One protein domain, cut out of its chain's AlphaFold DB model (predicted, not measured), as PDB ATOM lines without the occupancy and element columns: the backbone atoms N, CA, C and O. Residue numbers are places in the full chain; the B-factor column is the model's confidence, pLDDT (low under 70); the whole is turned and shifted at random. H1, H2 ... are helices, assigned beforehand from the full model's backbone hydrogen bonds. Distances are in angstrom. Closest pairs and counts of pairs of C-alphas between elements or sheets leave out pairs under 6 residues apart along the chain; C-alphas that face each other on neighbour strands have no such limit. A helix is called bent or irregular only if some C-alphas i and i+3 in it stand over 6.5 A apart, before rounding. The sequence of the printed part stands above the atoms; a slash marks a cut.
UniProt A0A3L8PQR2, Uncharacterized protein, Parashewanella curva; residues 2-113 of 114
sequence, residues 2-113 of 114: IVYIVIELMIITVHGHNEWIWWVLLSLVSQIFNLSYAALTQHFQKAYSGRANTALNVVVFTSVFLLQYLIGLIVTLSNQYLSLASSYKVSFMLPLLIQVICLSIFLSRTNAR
ATOM      1  N   ILE A   2     184.654 -43.000 349.211       92.06
ATOM      2  CA  ILE A   2     185.209 -42.933 350.584       92.06
ATOM      3  C   ILE A   2     186.130 -44.123 350.900       92.06
ATOM      4  O   ILE A   2     187.263 -43.922 351.314       92.06
ATOM      5  N   VAL A   3     185.687 -45.356 350.621       92.81
ATOM      6  CA  VAL A   3     186.510 -46.569 350.809       92.81
ATOM      7  C   VAL A   3     187.825 -46.500 350.024       92.81
ATOM      8  O   VAL A   3     188.863 -46.905 350.531       92.81
ATOM      9  N   TYR A   4     187.793 -45.944 348.811       92.94
ATOM     10  CA  TYR A   4     188.977 -45.807 347.962       92.94
ATOM     11  C   TYR A   4     189.975 -44.799 348.555       92.94
ATOM     12  O   TYR A   4     191.147 -45.127 348.687       92.94
ATOM     13  N   ILE A   5     189.488 -43.643 349.029       93.94
ATOM     14  CA  ILE A   5     190.298 -42.636 349.739       93.94
ATOM     15  C   ILE A   5     190.947 -43.241 350.990       93.94
ATOM     16  O   ILE A   5     192.123 -43.003 351.251       93.94
ATOM     17  N   VAL A   6     190.202 -44.036 351.765       94.38
ATOM     18  CA  VAL A   6     190.737 -44.693 352.968       94.38
ATOM     19  C   VAL A   6     191.851 -45.676 352.606       94.38
ATOM     20  O   VAL A   6     192.894 -45.659 353.249       94.38
ATOM     21  N   ILE A   7     191.668 -46.501 351.573       93.81
ATOM     22  CA  ILE A   7     192.707 -47.439 351.116       93.81
ATOM     23  C   ILE A   7     193.956 -46.678 350.652       93.81
ATOM     24  O   ILE A   7     195.068 -47.042 351.021       93.81
ATOM     25  N   GLU A   8     193.784 -45.596 349.895       92.88
ATOM     26  CA  GLU A   8     194.886 -44.760 349.412       92.88
ATOM     27  C   GLU A   8     195.640 -44.069 350.564       92.88
ATOM     28  O   GLU A   8     196.871 -44.067 350.587       92.88
ATOM     29  N   LEU A   9     194.927 -43.594 351.591       93.12
ATOM     30  CA  LEU A   9     195.534 -43.103 352.833       93.12
ATOM     31  C   LEU A   9     196.344 -44.189 353.551       93.12
ATOM     32  O   LEU A   9     197.428 -43.899 354.065       93.12
ATOM     33  N   MET A  10     195.857 -45.433 353.582       92.38
ATOM     34  CA  MET A  10     196.592 -46.550 354.185       92.38
ATOM     35  C   MET A  10     197.872 -46.869 353.409       92.38
ATOM     36  O   MET A  10     198.900 -47.109 354.031       92.38
ATOM     37  N   ILE A  11     197.858 -46.792 352.073       91.00
ATOM     38  CA  ILE A  11     199.066 -46.965 351.243       91.00
ATOM     39  C   ILE A  11     200.136 -45.920 351.592       91.00
ATOM     40  O   ILE A  11     201.326 -46.241 351.650       91.00
ATOM     41  N   ILE A  12     199.720 -44.675 351.836       90.25
ATOM     42  CA  ILE A  12     200.632 -43.564 352.140       90.25
ATOM     43  C   ILE A  12     201.172 -43.653 353.577       90.25
ATOM     44  O   ILE A  12     202.345 -43.364 353.809       90.25
ATOM     45  N   THR A  13     200.340 -44.040 354.548       89.56
ATOM     46  CA  THR A  13     200.677 -43.965 355.984       89.56
ATOM     47  C   THR A  13     201.255 -45.258 356.555       89.56
ATOM     48  O   THR A  13     202.134 -45.207 357.420       89.56
ATOM     49  N   VAL A  14     200.813 -46.423 356.077       87.44
ATOM     50  CA  VAL A  14     201.262 -47.721 356.585       87.44
ATOM     51  C   VAL A  14     202.617 -48.078 355.979       87.44
ATOM     52  O   VAL A  14     202.829 -48.038 354.766       87.44
ATOM     53  N   HIS A  15     203.544 -48.446 356.859       81.75
ATOM     54  CA  HIS A  15     204.881 -48.910 356.516       81.75
ATOM     55  C   HIS A  15     205.115 -50.232 357.247       81.75
ATOM     56  O   HIS A  15     205.074 -50.273 358.476       81.75
ATOM     57  N   GLY A  16     205.309 -51.326 356.511       83.00
ATOM     58  CA  GLY A  16     205.533 -52.637 357.118       83.00
ATOM     59  C   GLY A  16     205.419 -53.796 356.133       83.00
ATOM     60  O   GLY A  16     205.071 -53.611 354.972       83.00
ATOM     61  N   HIS A  17     205.675 -55.012 356.622       81.62
ATOM     62  CA  HIS A  17     205.729 -56.231 355.802       81.62
ATOM     63  C   HIS A  17     204.434 -56.515 355.016       81.62
ATOM     64  O   HIS A  17     204.484 -57.046 353.911       81.62
ATOM     65  N   ASN A  18     203.278 -56.115 355.554       87.31
ATOM     66  CA  ASN A  18     201.965 -56.396 354.965       87.31
ATOM     67  C   ASN A  18     201.405 -55.240 354.116       87.31
ATOM     68  O   ASN A  18     200.218 -55.239 353.810       87.31
ATOM     69  N   GLU A  19     202.214 -54.251 353.724       86.19
ATOM     70  CA  GLU A  19     201.725 -53.097 352.945       86.19
ATOM     71  C   GLU A  19     201.167 -53.477 351.561       86.19
ATOM     72  O   GLU A  19     200.302 -52.784 351.023       86.19
ATOM     73  N   TRP A  20     201.594 -54.620 351.012       89.06
ATOM     74  CA  TRP A  20     201.121 -55.159 349.735       89.06
ATOM     75  C   TRP A  20     199.603 -55.390 349.698       89.06
ATOM     76  O   TRP A  20     198.997 -55.281 348.632       89.06
ATOM     77  N   ILE A  21     198.966 -55.664 350.845       93.75
ATOM     78  CA  ILE A  21     197.525 -55.938 350.894       93.75
ATOM     79  C   ILE A  21     196.707 -54.720 350.460       93.75
ATOM     80  O   ILE A  21     195.687 -54.862 349.787       93.75
ATOM     81  N   TRP A  22     197.181 -53.515 350.781       92.19
ATOM     82  CA  TRP A  22     196.499 -52.273 350.433       92.19
ATOM     83  C   TRP A  22     196.568 -51.994 348.935       92.19
ATOM     84  O   TRP A  22     195.576 -51.568 348.351       92.19
ATOM     85  N   TRP A  23     197.693 -52.324 348.297       90.50
ATOM     86  CA  TRP A  23     197.833 -52.264 346.843       90.50
ATOM     87  C   TRP A  23     196.872 -53.220 346.131       90.50
ATOM     88  O   TRP A  23     196.230 -52.833 345.157       90.50
ATOM     89  N   VAL A  24     196.703 -54.441 346.652       94.00
ATOM     90  CA  VAL A  24     195.736 -55.412 346.111       94.00
ATOM     91  C   VAL A  24     194.299 -54.915 346.282       94.00
ATOM     92  O   VAL A  24     193.514 -54.940 345.334       94.00
ATOM     93  N   LEU A  25     193.948 -54.423 347.474       94.31
ATOM     94  CA  LEU A  25     192.615 -53.882 347.743       94.31
ATOM     95  C   LEU A  25     192.296 -52.677 346.853       94.31
ATOM     96  O   LEU A  25     191.171 -52.570 346.365       94.31
ATOM     97  N   LEU A  26     193.275 -51.809 346.585       92.75
ATOM     98  CA  LEU A  26     193.123 -50.684 345.663       92.75
ATOM     99  C   LEU A  26     192.707 -51.165 344.265       92.75
ATOM    100  O   LEU A  26     191.736 -50.656 343.702       92.75
ATOM    101  N   SER A  27     193.397 -52.178 343.728       91.44
ATOM    102  CA  SER A  27     193.090 -52.760 342.415       91.44
ATOM    103  C   SER A  27     191.734 -53.466 342.362       91.44
ATOM    104  O   SER A  27     191.092 -53.476 341.317       91.44
ATOM    105  N   LEU A  28     191.280 -54.058 343.468       93.44
ATOM    106  CA  LEU A  28     189.964 -54.697 343.525       93.44
ATOM    107  C   LEU A  28     188.834 -53.662 343.583       93.44
ATOM    108  O   LEU A  28     187.848 -53.767 342.855       93.44
ATOM    109  N   VAL A  29     188.978 -52.642 344.431       93.25
ATOM    110  CA  VAL A  29     187.942 -51.621 344.651       93.25
ATOM    111  C   VAL A  29     187.828 -50.657 343.465       93.25
ATOM    112  O   VAL A  29     186.738 -50.142 343.210       93.25
ATOM    113  N   SER A  30     188.900 -50.442 342.694       90.06
ATOM    114  CA  SER A  30     188.872 -49.580 341.501       90.06
ATOM    115  C   SER A  30     187.844 -50.030 340.454       90.06
ATOM    116  O   SER A  30     187.267 -49.198 339.752       90.06
ATOM    117  N   GLN A  31     187.519 -51.324 340.396       91.81
ATOM    118  CA  GLN A  31     186.575 -51.867 339.417       91.81
ATOM    119  C   GLN A  31     185.152 -51.329 339.585       91.81
ATOM    120  O   GLN A  31     184.406 -51.257 338.607       91.81
ATOM    121  N   ILE A  32     184.791 -50.880 340.791       91.00
ATOM    122  CA  ILE A  32     183.484 -50.280 341.088       91.00
ATOM    123  C   ILE A  32     183.243 -49.034 340.222       91.00
ATOM    124  O   ILE A  32     182.105 -48.759 339.839       91.00
ATOM    125  N   PHE A  33     184.296 -48.300 339.847       88.38
ATOM    126  CA  PHE A  33     184.160 -47.082 339.044       88.38
ATOM    127  C   PHE A  33     183.630 -47.342 337.626       88.38
ATOM    128  O   PHE A  33     183.001 -46.450 337.047       88.38
ATOM    129  N   ASN A  34     183.774 -48.566 337.102       89.31
ATOM    130  CA  ASN A  34     183.215 -48.947 335.801       89.31
ATOM    131  C   ASN A  34     181.678 -48.916 335.777       89.31
ATOM    132  O   ASN A  34     181.084 -48.783 334.707       89.31
ATOM    133  N   LEU A  35     181.012 -48.954 336.940       90.62
ATOM    134  CA  LEU A  35     179.554 -48.827 337.029       90.62
ATOM    135  C   LEU A  35     179.044 -47.488 336.464       90.62
ATOM    136  O   LEU A  35     177.910 -47.410 335.995       90.62
ATOM    137  N   SER A  36     179.894 -46.457 336.429       88.44
ATOM    138  CA  SER A  36     179.571 -45.145 335.852       88.44
ATOM    139  C   SER A  36     179.165 -45.232 334.375       88.44
ATOM    140  O   SER A  36     178.277 -44.500 333.945       88.44
ATOM    141  N   TYR A  37     179.749 -46.162 333.608       89.50
ATOM    142  CA  TYR A  37     179.384 -46.394 332.203       89.50
ATOM    143  C   TYR A  37     177.969 -46.972 332.072       89.50
ATOM    144  O   TYR A  37     177.185 -46.550 331.216       89.50
ATOM    145  N   ALA A  38     177.613 -47.914 332.949       90.00
ATOM    146  CA  ALA A  38     176.274 -48.492 332.977       90.00
ATOM    147  C   ALA A  38     175.230 -47.446 333.399       90.00
ATOM    148  O   ALA A  38     174.205 -47.308 332.733       90.00
ATOM    149  N   ALA A  39     175.523 -46.659 334.439       89.44
ATOM    150  CA  ALA A  39     174.659 -45.571 334.886       89.44
ATOM    151  C   ALA A  39     174.446 -44.524 333.780       89.44
ATOM    152  O   ALA A  39     173.311 -44.152 333.492       89.44
ATOM    153  N   LEU A  40     175.513 -44.103 333.087       88.44
ATOM    154  CA  LEU A  40     175.407 -43.167 331.966       88.44
ATOM    155  C   LEU A  40     174.517 -43.732 330.853       88.44
ATOM    156  O   LEU A  40     173.637 -43.040 330.351       88.44
ATOM    157  N   THR A  41     174.701 -45.004 330.506       88.75
ATOM    158  CA  THR A  41     173.911 -45.678 329.467       88.75
ATOM    159  C   THR A  41     172.415 -45.687 329.783       88.75
ATOM    160  O   THR A  41     171.606 -45.517 328.874       88.75
ATOM    161  N   GLN A  42     172.041 -45.840 331.057       89.00
ATOM    162  CA  GLN A  42     170.643 -45.852 331.500       89.00
ATOM    163  C   GLN A  42     169.950 -44.484 331.380       89.00
ATOM    164  O   GLN A  42     168.729 -44.435 331.254       89.00
ATOM    165  N   HIS A  43     170.703 -43.380 331.377       88.25
ATOM    166  CA  HIS A  43     170.150 -42.029 331.242       88.25
ATOM    167  C   HIS A  43     169.883 -41.600 329.790       88.25
ATOM    168  O   HIS A  43     169.184 -40.612 329.570       88.25
ATOM    169  N   PHE A  44     170.411 -42.321 328.795       86.38
ATOM    170  CA  PHE A  44     170.238 -41.995 327.377       86.38
ATOM    171  C   PHE A  44     169.336 -43.005 326.663       86.38
ATOM    172  O   PHE A  44     169.340 -44.201 326.947       86.38
ATOM    173  N   GLN A  45     168.596 -42.536 325.655       79.00
ATOM    174  CA  GLN A  45     167.873 -43.428 324.748       79.00
ATOM    175  C   GLN A  45     168.850 -44.371 324.027       79.00
ATOM    176  O   GLN A  45     169.982 -43.993 323.705       79.00
ATOM    177  N   LYS A  46     168.395 -45.589 323.703       77.44
ATOM    178  CA  LYS A  46     169.228 -46.659 323.120       77.44
ATOM    179  C   LYS A  46     170.025 -46.203 321.887       77.44
ATOM    180  O   LYS A  46     171.188 -46.574 321.762       77.44
ATOM    181  N   ALA A  47     169.453 -45.330 321.055       83.00
ATOM    182  CA  ALA A  47     170.097 -44.765 319.864       83.00
ATOM    183  C   ALA A  47     171.320 -43.863 320.155       83.00
ATOM    184  O   ALA A  47     172.214 -43.760 319.318       83.00
ATOM    185  N   TYR A  48     171.392 -43.230 321.332       85.00
ATOM    186  CA  TYR A  48     172.478 -42.311 321.710       85.00
ATOM    187  C   TYR A  48     173.442 -42.887 322.752       85.00
ATOM    188  O   TYR A  48     174.535 -42.351 322.929       85.00
ATOM    189  N   SER A  49     173.079 -44.000 323.393       83.56
ATOM    190  CA  SER A  49     173.890 -44.675 324.417       83.56
ATOM    191  C   SER A  49     175.333 -44.970 323.976       83.56
ATOM    192  O   SER A  49     176.279 -44.693 324.712       83.56
ATOM    193  N   GLY A  50     175.518 -45.457 322.744       84.94
ATOM    194  CA  GLY A  50     176.845 -45.724 322.182       84.94
ATOM    195  C   GLY A  50     177.694 -44.456 322.052       84.94
ATOM    196  O   GLY A  50     178.855 -44.449 322.447       84.94
ATOM    197  N   ARG A  51     177.102 -43.348 321.582       91.31
ATOM    198  CA  ARG A  51     177.800 -42.054 321.445       91.31
ATOM    199  C   ARG A  51     178.185 -41.474 322.807       91.31
ATOM    200  O   ARG A  51     179.288 -40.951 322.942       91.31
ATOM    201  N   ALA A  52     177.305 -41.595 323.802       89.69
ATOM    202  CA  ALA A  52     177.566 -41.138 325.164       89.69
ATOM    203  C   ALA A  52     178.755 -41.883 325.798       89.69
ATOM    204  O   ALA A  52     179.654 -41.246 326.344       89.69
ATOM    205  N   ASN A  53     178.818 -43.212 325.655       91.50
ATOM    206  CA  ASN A  53     179.947 -43.997 326.161       91.50
ATOM    207  C   ASN A  53     181.257 -43.695 325.431       91.50
ATOM    208  O   ASN A  53     182.302 -43.632 326.071       91.50
ATOM    209  N   THR A  54     181.234 -43.472 324.114       93.44
ATOM    210  CA  THR A  54     182.448 -43.069 323.386       93.44
ATOM    211  C   THR A  54     182.972 -41.724 323.880       93.44
ATOM    212  O   THR A  54     184.169 -41.596 324.127       93.44
ATOM    213  N   ALA A  55     182.096 -40.736 324.082       92.88
ATOM    214  CA  ALA A  55     182.495 -39.445 324.640       92.88
ATOM    215  C   ALA A  55     183.077 -39.593 326.057       92.88
ATOM    216  O   ALA A  55     184.129 -39.024 326.348       92.88
ATOM    217  N   LEU A  56     182.443 -40.408 326.912       92.81
ATOM    218  CA  LEU A  56     182.954 -40.709 328.249       92.81
ATOM    219  C   LEU A  56     184.337 -41.373 328.192       92.81
ATOM    220  O   LEU A  56     185.234 -40.953 328.916       92.81
ATOM    221  N   ASN A  57     184.531 -42.351 327.305       94.56
ATOM    222  CA  ASN A  57     185.823 -43.010 327.117       94.56
ATOM    223  C   ASN A  57     186.921 -42.010 326.746       94.56
ATOM    224  O   ASN A  57     187.996 -42.058 327.333       94.56
ATOM    225  N   VAL A  58     186.659 -41.082 325.819       95.69
ATOM    226  CA  VAL A  58     187.637 -40.042 325.450       95.69
ATOM    227  C   VAL A  58     188.035 -39.220 326.678       95.69
ATOM    228  O   VAL A  58     189.223 -39.071 326.946       95.69
ATOM    229  N   VAL A  59     187.064 -38.761 327.473       95.06
ATOM    230  CA  VAL A  59     187.336 -37.991 328.700       95.06
ATOM    231  C   VAL A  59     188.153 -38.804 329.706       95.06
ATOM    232  O   VAL A  59     189.135 -38.296 330.252       95.06
ATOM    233  N   VAL A  60     187.776 -40.063 329.945       94.00
ATOM    234  CA  VAL A  60     188.459 -40.944 330.902       94.00
ATOM    235  C   VAL A  60     189.886 -41.226 330.450       94.00
ATOM    236  O   VAL A  60     190.809 -41.033 331.236       94.00
ATOM    237  N   PHE A  61     190.095 -41.608 329.189       94.88
ATOM    238  CA  PHE A  61     191.435 -41.874 328.674       94.88
ATOM    239  C   PHE A  61     192.317 -40.633 328.734       94.88
ATOM    240  O   PHE A  61     193.408 -40.706 329.293       94.88
ATOM    241  N   THR A  62     191.849 -39.481 328.246       97.00
ATOM    242  CA  THR A  62     192.618 -38.232 328.326       97.00
ATOM    243  C   THR A  62     192.988 -37.891 329.771       97.00
ATOM    244  O   THR A  62     194.133 -37.531 330.041       97.00
ATOM    245  N   SER A  63     192.058 -38.068 330.714       94.44
ATOM    246  CA  SER A  63     192.315 -37.827 332.138       94.44
ATOM    247  C   SER A  63     193.361 -38.787 332.709       94.44
ATOM    248  O   SER A  63     194.257 -38.358 333.431       94.44
ATOM    249  N   VAL A  64     193.292 -40.076 332.363       94.44
ATOM    250  CA  VAL A  64     194.249 -41.093 332.825       94.44
ATOM    251  C   VAL A  64     195.648 -40.832 332.270       94.44
ATOM    252  O   VAL A  64     196.607 -40.897 333.034       94.44
ATOM    253  N   PHE A  65     195.784 -40.482 330.987       96.00
ATOM    254  CA  PHE A  65     197.083 -40.124 330.404       96.00
ATOM    255  C   PHE A  65     197.700 -38.905 331.095       96.00
ATOM    256  O   PHE A  65     198.881 -38.924 331.443       96.00
ATOM    257  N   LEU A  66     196.898 -37.867 331.347       96.75
ATOM    258  CA  LEU A  66     197.356 -36.674 332.056       96.75
ATOM    259  C   LEU A  66     197.804 -37.006 333.486       96.75
ATOM    260  O   LEU A  66     198.884 -36.600 333.906       96.75
ATOM    261  N   LEU A  67     197.000 -37.774 334.227       95.25
ATOM    262  CA  LEU A  67     197.336 -38.178 335.593       95.25
ATOM    263  C   LEU A  67     198.576 -39.068 335.639       95.25
ATOM    264  O   LEU A  67     199.434 -38.858 336.491       95.25
ATOM    265  N   GLN A  68     198.711 -40.021 334.716       95.25
ATOM    266  CA  GLN A  68     199.886 -40.885 334.633       95.25
ATOM    267  C   GLN A  68     201.157 -40.073 334.363       95.25
ATOM    268  O   GLN A  68     202.181 -40.315 335.004       95.25
ATOM    269  N   TYR A  69     201.083 -39.075 333.476       96.88
ATOM    270  CA  TYR A  69     202.186 -38.148 333.235       96.88
ATOM    271  C   TYR A  69     202.558 -37.355 334.497       96.88
ATOM    272  O   TYR A  69     203.729 -37.319 334.876       96.88
ATOM    273  N   LEU A  70     201.575 -36.768 335.189       96.44
ATOM    274  CA  LEU A  70     201.814 -35.996 336.414       96.44
ATOM    275  C   LEU A  70     202.388 -36.860 337.543       96.44
ATOM    276  O   LEU A  70     203.323 -36.439 338.219       96.44
ATOM    277  N   ILE A  71     201.881 -38.081 337.720       95.31
ATOM    278  CA  ILE A  71     202.427 -39.056 338.673       95.31
ATOM    279  C   ILE A  71     203.889 -39.354 338.328       95.31
ATOM    280  O   ILE A  71     204.742 -39.299 339.213       95.31
ATOM    281  N   GLY A  72     204.204 -39.615 337.055       95.75
ATOM    282  CA  GLY A  72     205.577 -39.848 336.599       95.75
ATOM    283  C   GLY A  72     206.505 -38.658 336.860       95.75
ATOM    284  O   GLY A  72     207.640 -38.846 337.305       95.75
ATOM    285  N   LEU A  73     206.009 -37.433 336.667       96.50
ATOM    286  CA  LEU A  73     206.742 -36.208 336.978       96.50
ATOM    287  C   LEU A  73     207.035 -36.096 338.483       96.50
ATOM    288  O   LEU A  73     208.178 -35.845 338.861       96.50
ATOM    289  N   ILE A  74     206.042 -36.342 339.346       95.56
ATOM    290  CA  ILE A  74     206.217 -36.300 340.809       95.56
ATOM    291  C   ILE A  74     207.189 -37.388 341.276       95.56
ATOM    292  O   ILE A  74     208.059 -37.108 342.103       95.56
ATOM    293  N   VAL A  75     207.112 -38.605 340.721       96.12
ATOM    294  CA  VAL A  75     208.080 -39.673 341.029       96.12
ATOM    295  C   VAL A  75     209.489 -39.222 340.648       96.12
ATOM    296  O   VAL A  75     210.388 -39.298 341.476       96.12
ATOM    297  N   THR A  76     209.677 -38.692 339.437       95.81
ATOM    298  CA  THR A  76     210.996 -38.260 338.937       95.81
ATOM    299  C   THR A  76     211.607 -37.153 339.798       95.81
ATOM    300  O   THR A  76     212.793 -37.205 340.119       95.81
ATOM    301  N   LEU A  77     210.808 -36.163 340.206       94.19
ATOM    302  CA  LEU A  77     211.274 -35.059 341.049       94.19
ATOM    303  C   LEU A  77     211.567 -35.514 342.483       94.19
ATOM    304  O   LEU A  77     212.590 -35.151 343.056       94.19
ATOM    305  N   SER A  78     210.685 -36.324 343.067       93.38
ATOM    306  CA  SER A  78     210.835 -36.786 344.450       93.38
ATOM    307  C   SER A  78     211.959 -37.808 344.615       93.38
ATOM    308  O   SER A  78     212.595 -37.843 345.666       93.38
ATOM    309  N   ASN A  79     212.246 -38.609 343.586       94.44
ATOM    310  CA  ASN A  79     213.281 -39.644 343.632       94.44
ATOM    311  C   ASN A  79     214.705 -39.080 343.754       94.44
ATOM    312  O   ASN A  79     215.618 -39.800 344.141       94.44
ATOM    313  N   GLN A  80     214.891 -37.781 343.504       92.50
ATOM    314  CA  GLN A  80     216.158 -37.089 343.765       92.50
ATOM    315  C   GLN A  80     216.483 -36.997 345.265       92.50
ATOM    316  O   GLN A  80     217.649 -36.895 345.634       92.50
ATOM    317  N   TYR A  81     215.460 -37.039 346.125       91.38
ATOM    318  CA  TYR A  81     215.584 -36.838 347.574       91.38
ATOM    319  C   TYR A  81     215.092 -38.037 348.395       91.38
ATOM    320  O   TYR A  81     215.430 -38.164 349.569       91.38
ATOM    321  N   LEU A  82     214.271 -38.906 347.799       91.88
ATOM    322  CA  LEU A  82     213.595 -40.019 348.460       91.88
ATOM    323  C   LEU A  82     213.897 -41.350 347.765       91.88
ATOM    324  O   LEU A  82     214.215 -41.407 346.579       91.88
ATOM    325  N   SER A  83     213.726 -42.451 348.504       91.56
ATOM    326  CA  SER A  83     213.755 -43.792 347.912       91.56
ATOM    327  C   SER A  83     212.654 -43.953 346.857       91.56
ATOM    328  O   SER A  83     211.594 -43.335 346.964       91.56
ATOM    329  N   LEU A  84     212.860 -44.833 345.873       89.62
ATOM    330  CA  LEU A  84     211.873 -45.084 344.814       89.62
ATOM    331  C   LEU A  84     210.498 -45.482 345.375       89.62
ATOM    332  O   LEU A  84     209.473 -44.978 344.923       89.62
ATOM    333  N   ALA A  85     210.473 -46.340 346.399       87.69
ATOM    334  CA  ALA A  85     209.234 -46.756 347.053       87.69
ATOM    335  C   ALA A  85     208.508 -45.567 347.708       87.69
ATOM    336  O   ALA A  85     207.298 -45.403 347.542       87.69
ATOM    337  N   SER A  86     209.249 -44.699 348.402       88.06
ATOM    338  CA  SER A  86     208.699 -43.489 349.022       88.06
ATOM    339  C   SER A  86     208.202 -42.483 347.979       88.06
ATOM    340  O   SER A  86     207.146 -41.888 348.170       88.06
ATOM    341  N   SER A  87     208.908 -42.329 346.857       91.94
ATOM    342  CA  SER A  87     208.496 -41.476 345.738       91.94
ATOM    343  C   SER A  87     207.148 -41.885 345.156       91.94
ATOM    344  O   SER A  87     206.302 -41.026 344.922       91.94
ATOM    345  N   TYR A  88     206.899 -43.188 344.984       89.62
ATOM    346  CA  TYR A  88     205.578 -43.663 344.569       89.62
ATOM    347  C   TYR A  88     204.502 -43.297 345.591       89.62
ATOM    348  O   TYR A  88     203.480 -42.744 345.195       89.62
ATOM    349  N   LYS A  89     204.735 -43.518 346.893       89.56
ATOM    350  CA  LYS A  89     203.770 -43.139 347.942       89.56
ATOM    351  C   LYS A  89     203.446 -41.639 347.913       89.56
ATOM    352  O   LYS A  89     202.279 -41.270 348.002       89.56
ATOM    353  N   VAL A  90     204.448 -40.778 347.722       91.94
ATOM    354  CA  VAL A  90     204.247 -39.322 347.597       91.94
ATOM    355  C   VAL A  90     203.418 -38.975 346.361       91.94
ATOM    356  O   VAL A  90     202.505 -38.158 346.449       91.94
ATOM    357  N   SER A  91     203.662 -39.622 345.221       93.69
ATOM    358  CA  SER A  91     202.890 -39.363 344.001       93.69
ATOM    359  C   SER A  91     201.406 -39.711 344.123       93.69
ATOM    360  O   SER A  91     200.590 -39.085 343.449       93.69
ATOM    361  N   PHE A  92     201.034 -40.641 345.010       91.50
ATOM    362  CA  PHE A  92     199.631 -40.940 345.323       91.50
ATOM    363  C   PHE A  92     198.923 -39.820 346.110       91.50
ATOM    364  O   PHE A  92     197.701 -39.795 346.172       91.50
ATOM    365  N   MET A  93     199.630 -38.807 346.625       92.38
ATOM    366  CA  MET A  93     198.960 -37.628 347.194       92.38
ATOM    367  C   MET A  93     198.155 -36.847 346.146       92.38
ATOM    368  O   MET A  93     197.122 -36.267 346.473       92.38
ATOM    369  N   LEU A  94     198.599 -36.837 344.884       94.31
ATOM    370  CA  LEU A  94     197.904 -36.141 343.800       94.31
ATOM    371  C   LEU A  94     196.489 -36.710 343.545       94.31
ATOM    372  O   LEU A  94     195.528 -35.939 343.636       94.31
ATOM    373  N   PRO A  95     196.313 -38.012 343.236       93.12
ATOM    374  CA  PRO A  95     194.984 -38.596 343.068       93.12
ATOM    375  C   PRO A  95     194.117 -38.466 344.326       93.12
ATOM    376  O   PRO A  95     192.939 -38.125 344.199       93.12
ATOM    377  N   LEU A  96     194.689 -38.627 345.522       94.31
ATOM    378  CA  LEU A  96     193.981 -38.422 346.785       94.31
ATOM    379  C   LEU A  96     193.396 -37.008 346.909       94.31
ATOM    380  O   LEU A  96     192.212 -36.856 347.222       94.31
ATOM    381  N   LEU A  97     194.183 -35.964 346.628       94.69
ATOM    382  CA  LEU A  97     193.714 -34.573 346.679       94.69
ATOM    383  C   LEU A  97     192.562 -34.330 345.701       94.69
ATOM    384  O   LEU A  97     191.548 -33.735 346.072       94.69
ATOM    385  N   ILE A  98     192.685 -34.831 344.471       94.69
ATOM    386  CA  ILE A  98     191.633 -34.714 343.454       94.69
ATOM    387  C   ILE A  98     190.345 -35.384 343.944       94.69
ATOM    388  O   ILE A  98     189.270 -34.791 343.853       94.69
ATOM    389  N   GLN A  99     190.434 -36.583 344.522       93.81
ATOM    390  CA  GLN A  99     189.267 -37.291 345.053       93.81
ATOM    391  C   GLN A  99     188.601 -36.542 346.210       93.81
ATOM    392  O   GLN A  99     187.374 -36.465 346.255       93.81
ATOM    393  N   VAL A 100     189.377 -35.959 347.126       94.81
ATOM    394  CA  VAL A 100     188.842 -35.157 348.239       94.81
ATOM    395  C   VAL A 100     188.118 -33.911 347.719       94.81
ATOM    396  O   VAL A 100     187.017 -33.599 348.184       94.81
ATOM    397  N   ILE A 101     188.674 -33.236 346.708       95.56
ATOM    398  CA  ILE A 101     188.023 -32.098 346.042       95.56
ATOM    399  C   ILE A 101     186.713 -32.546 345.385       95.56
ATOM    400  O   ILE A 101     185.663 -31.949 345.632       95.56
ATOM    401  N   CYS A 102     186.736 -33.631 344.608       93.06
ATOM    402  CA  CYS A 102     185.538 -34.185 343.980       93.06
ATOM    403  C   CYS A 102     184.468 -34.573 345.010       93.06
ATOM    404  O   CYS A 102     183.285 -34.314 344.781       93.06
ATOM    405  N   LEU A 103     184.859 -35.151 346.154       93.50
ATOM    406  CA  LEU A 103     183.928 -35.527 347.221       93.50
ATOM    407  C   LEU A 103     183.266 -34.289 347.823       93.50
ATOM    408  O   LEU A 103     182.055 -34.267 348.026       93.50
ATOM    409  N   SER A 104     184.060 -33.251 348.070       93.62
ATOM    410  CA  SER A 104     183.596 -31.984 348.636       93.62
ATOM    411  C   SER A 104     182.605 -31.291 347.700       93.62
ATOM    412  O   SER A 104     181.534 -30.856 348.126       93.62
ATOM    413  N   ILE A 105     182.914 -31.265 346.397       94.50
ATOM    414  CA  ILE A 105     182.002 -30.752 345.371       94.50
ATOM    415  C   ILE A 105     180.706 -31.571 345.364       94.50
ATOM    416  O   ILE A 105     179.626 -30.986 345.396       94.50
ATOM    417  N   PHE A 106     180.786 -32.905 345.377       91.44
ATOM    418  CA  PHE A 106     179.604 -33.769 345.396       91.44
ATOM    419  C   PHE A 106     178.709 -33.497 346.615       91.44
ATOM    420  O   PHE A 106     177.510 -33.277 346.459       91.44
ATOM    421  N   LEU A 107     179.292 -33.433 347.814       92.88
ATOM    422  CA  LEU A 107     178.557 -33.160 349.051       92.88
ATOM    423  C   LEU A 107     177.897 -31.773 349.036       92.88
ATOM    424  O   LEU A 107     176.728 -31.654 349.399       92.88
ATOM    425  N   SER A 108     178.591 -30.739 348.542       93.19
ATOM    426  CA  SER A 108     178.008 -29.393 348.419       93.19
ATOM    427  C   SER A 108     176.800 -29.351 347.473       93.19
ATOM    428  O   SER A 108     175.830 -28.640 347.731       93.19
ATOM    429  N   ARG A 109     176.818 -30.145 346.394       90.25
ATOM    430  CA  ARG A 109     175.718 -30.223 345.422       90.25
ATOM    431  C   ARG A 109     174.529 -31.026 345.938       90.25
ATOM    432  O   ARG A 109     173.402 -30.695 345.582       90.25
ATOM    433  N   THR A 110     174.766 -32.045 346.760       84.75
ATOM    434  CA  THR A 110     173.694 -32.820 347.401       84.75
ATOM    435  C   THR A 110     172.992 -32.001 348.482       84.75
ATOM    436  O   THR A 110     171.767 -31.959 348.493       84.75
ATOM    437  N   ASN A 111     173.739 -31.273 349.321       71.94
ATOM    438  CA  ASN A 111     173.151 -30.410 350.354       71.94
ATOM    439  C   ASN A 111     172.313 -29.258 349.778       71.94
ATOM    440  O   ASN A 111     171.391 -28.803 350.434       71.94
ATOM    441  N   ALA A 112     172.601 -28.797 348.557       63.12
ATOM    442  CA  ALA A 112     171.828 -27.746 347.888       63.12
ATOM    443  C   ALA A 112     170.509 -28.234 347.247       63.12
ATOM    444  O   ALA A 112     169.780 -27.428 346.673       63.12
ATOM    445  N   ARG A 113     170.227 -29.546 347.265       56.03
ATOM    446  CA  ARG A 113     168.993 -30.147 346.717       56.03
ATOM    447  C   ARG A 113     168.018 -30.644 347.795       56.03
ATOM    448  O   ARG A 113     167.005 -31.236 347.429       56.03
TER     449      ARG A 113
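What this domain is: This is residues 2 to 113 of the 114 residues of an uncharacterized protein of Parashewanella curva (UniProt A0A3L8PQR2). The long helices H2 and H3 make a narrow V, joined at its point by a tight link, and H1 and H4 bridge its open end, H1 packed on H2 and H4 on H3. From H4 the helix H5 runs back past H1, and residues 104 to 113, of which 104 to 111 belong to H5, stick out free. The printed part has 112 residues with five named helices, in the order H1, H2, H3, H4, H5, and no named strand; the class is all helix. The whole is loose, with a radius of gyration of the C-alphas of 17.1 A, and elongated, spanning 53 by 29 by 27 A.

Where its parts are: H1 is residues 2 to 13, beginning at C-alpha 2 at (185.209, -42.933, 350.584), and is 16.4 A long. H2, residues 20 to 43, is 38.4 A long from first to last C-alpha; it is neither bent nor irregular, but only just: C-alphas 28 and 31 are 6.0 A apart. H3, residues 46 to 78, is the longest at 47.8 A and begins at C-alpha 46 at (169.228, -46.659, 323.120). It is irregular, with C-alphas 47 and 50 standing 7.2 A apart. H4 is residues 84 to 91. H5, residues 93 to 111, is 27.0 A long and ends at C-alpha 111 at (173.151, -30.410, 350.354).

How they stand to each other: H1 is the hub, touching H2, H4 and H5. H1 and H2 form a helical hairpin, opposite ways at a shallow tilt of 27 degrees; H2 touches H1 with residues 22 to 30 alone, and the closest C-alphas, of Ile 11 and Trp 22, are 6.0 A apart. H2 and H3 form a second helical hairpin at a shallow tilt of 29 degrees, touching with residues 37 to 42 of H2 and 49 to 56 of H3 alone; their closest C-alphas, of Thr 41 and Ser 49, are 5.1 A apart. H1 and H3 are apart. H3 touches H4 with residues 71 to 78 alone, at a steep tilt of 52 degrees, and the closest C-alphas, of Val 75 and Ser 87, are 5.1 A apart. H1 and H4 only just touch, with 3 pairs of C-alphas within 8 A, the closest being those of Ile 12 and Lys 89 at 5.3 A. H5 touches H1 with residues 93 to 100 alone, opposite ways at a shallow tilt of 27 degrees, and the closest C-alphas, of Ile 5 and Leu 96, are 6.3 A apart. H2 and H5 are apart. Every O i to N i+4 pair is within hydrogen-bond range in H1, H4 and H5, against 12 of 20 in H2 and 27 of 29 in H3.

The domain as a whole: The two C-alphas farthest apart, those of Ala 47 and Tyr 81, are 53.8 A apart. The printed part has no cut and no long link. The mean pLDDT of the printed part is 90.8, and residues 112 to 113 are under 70.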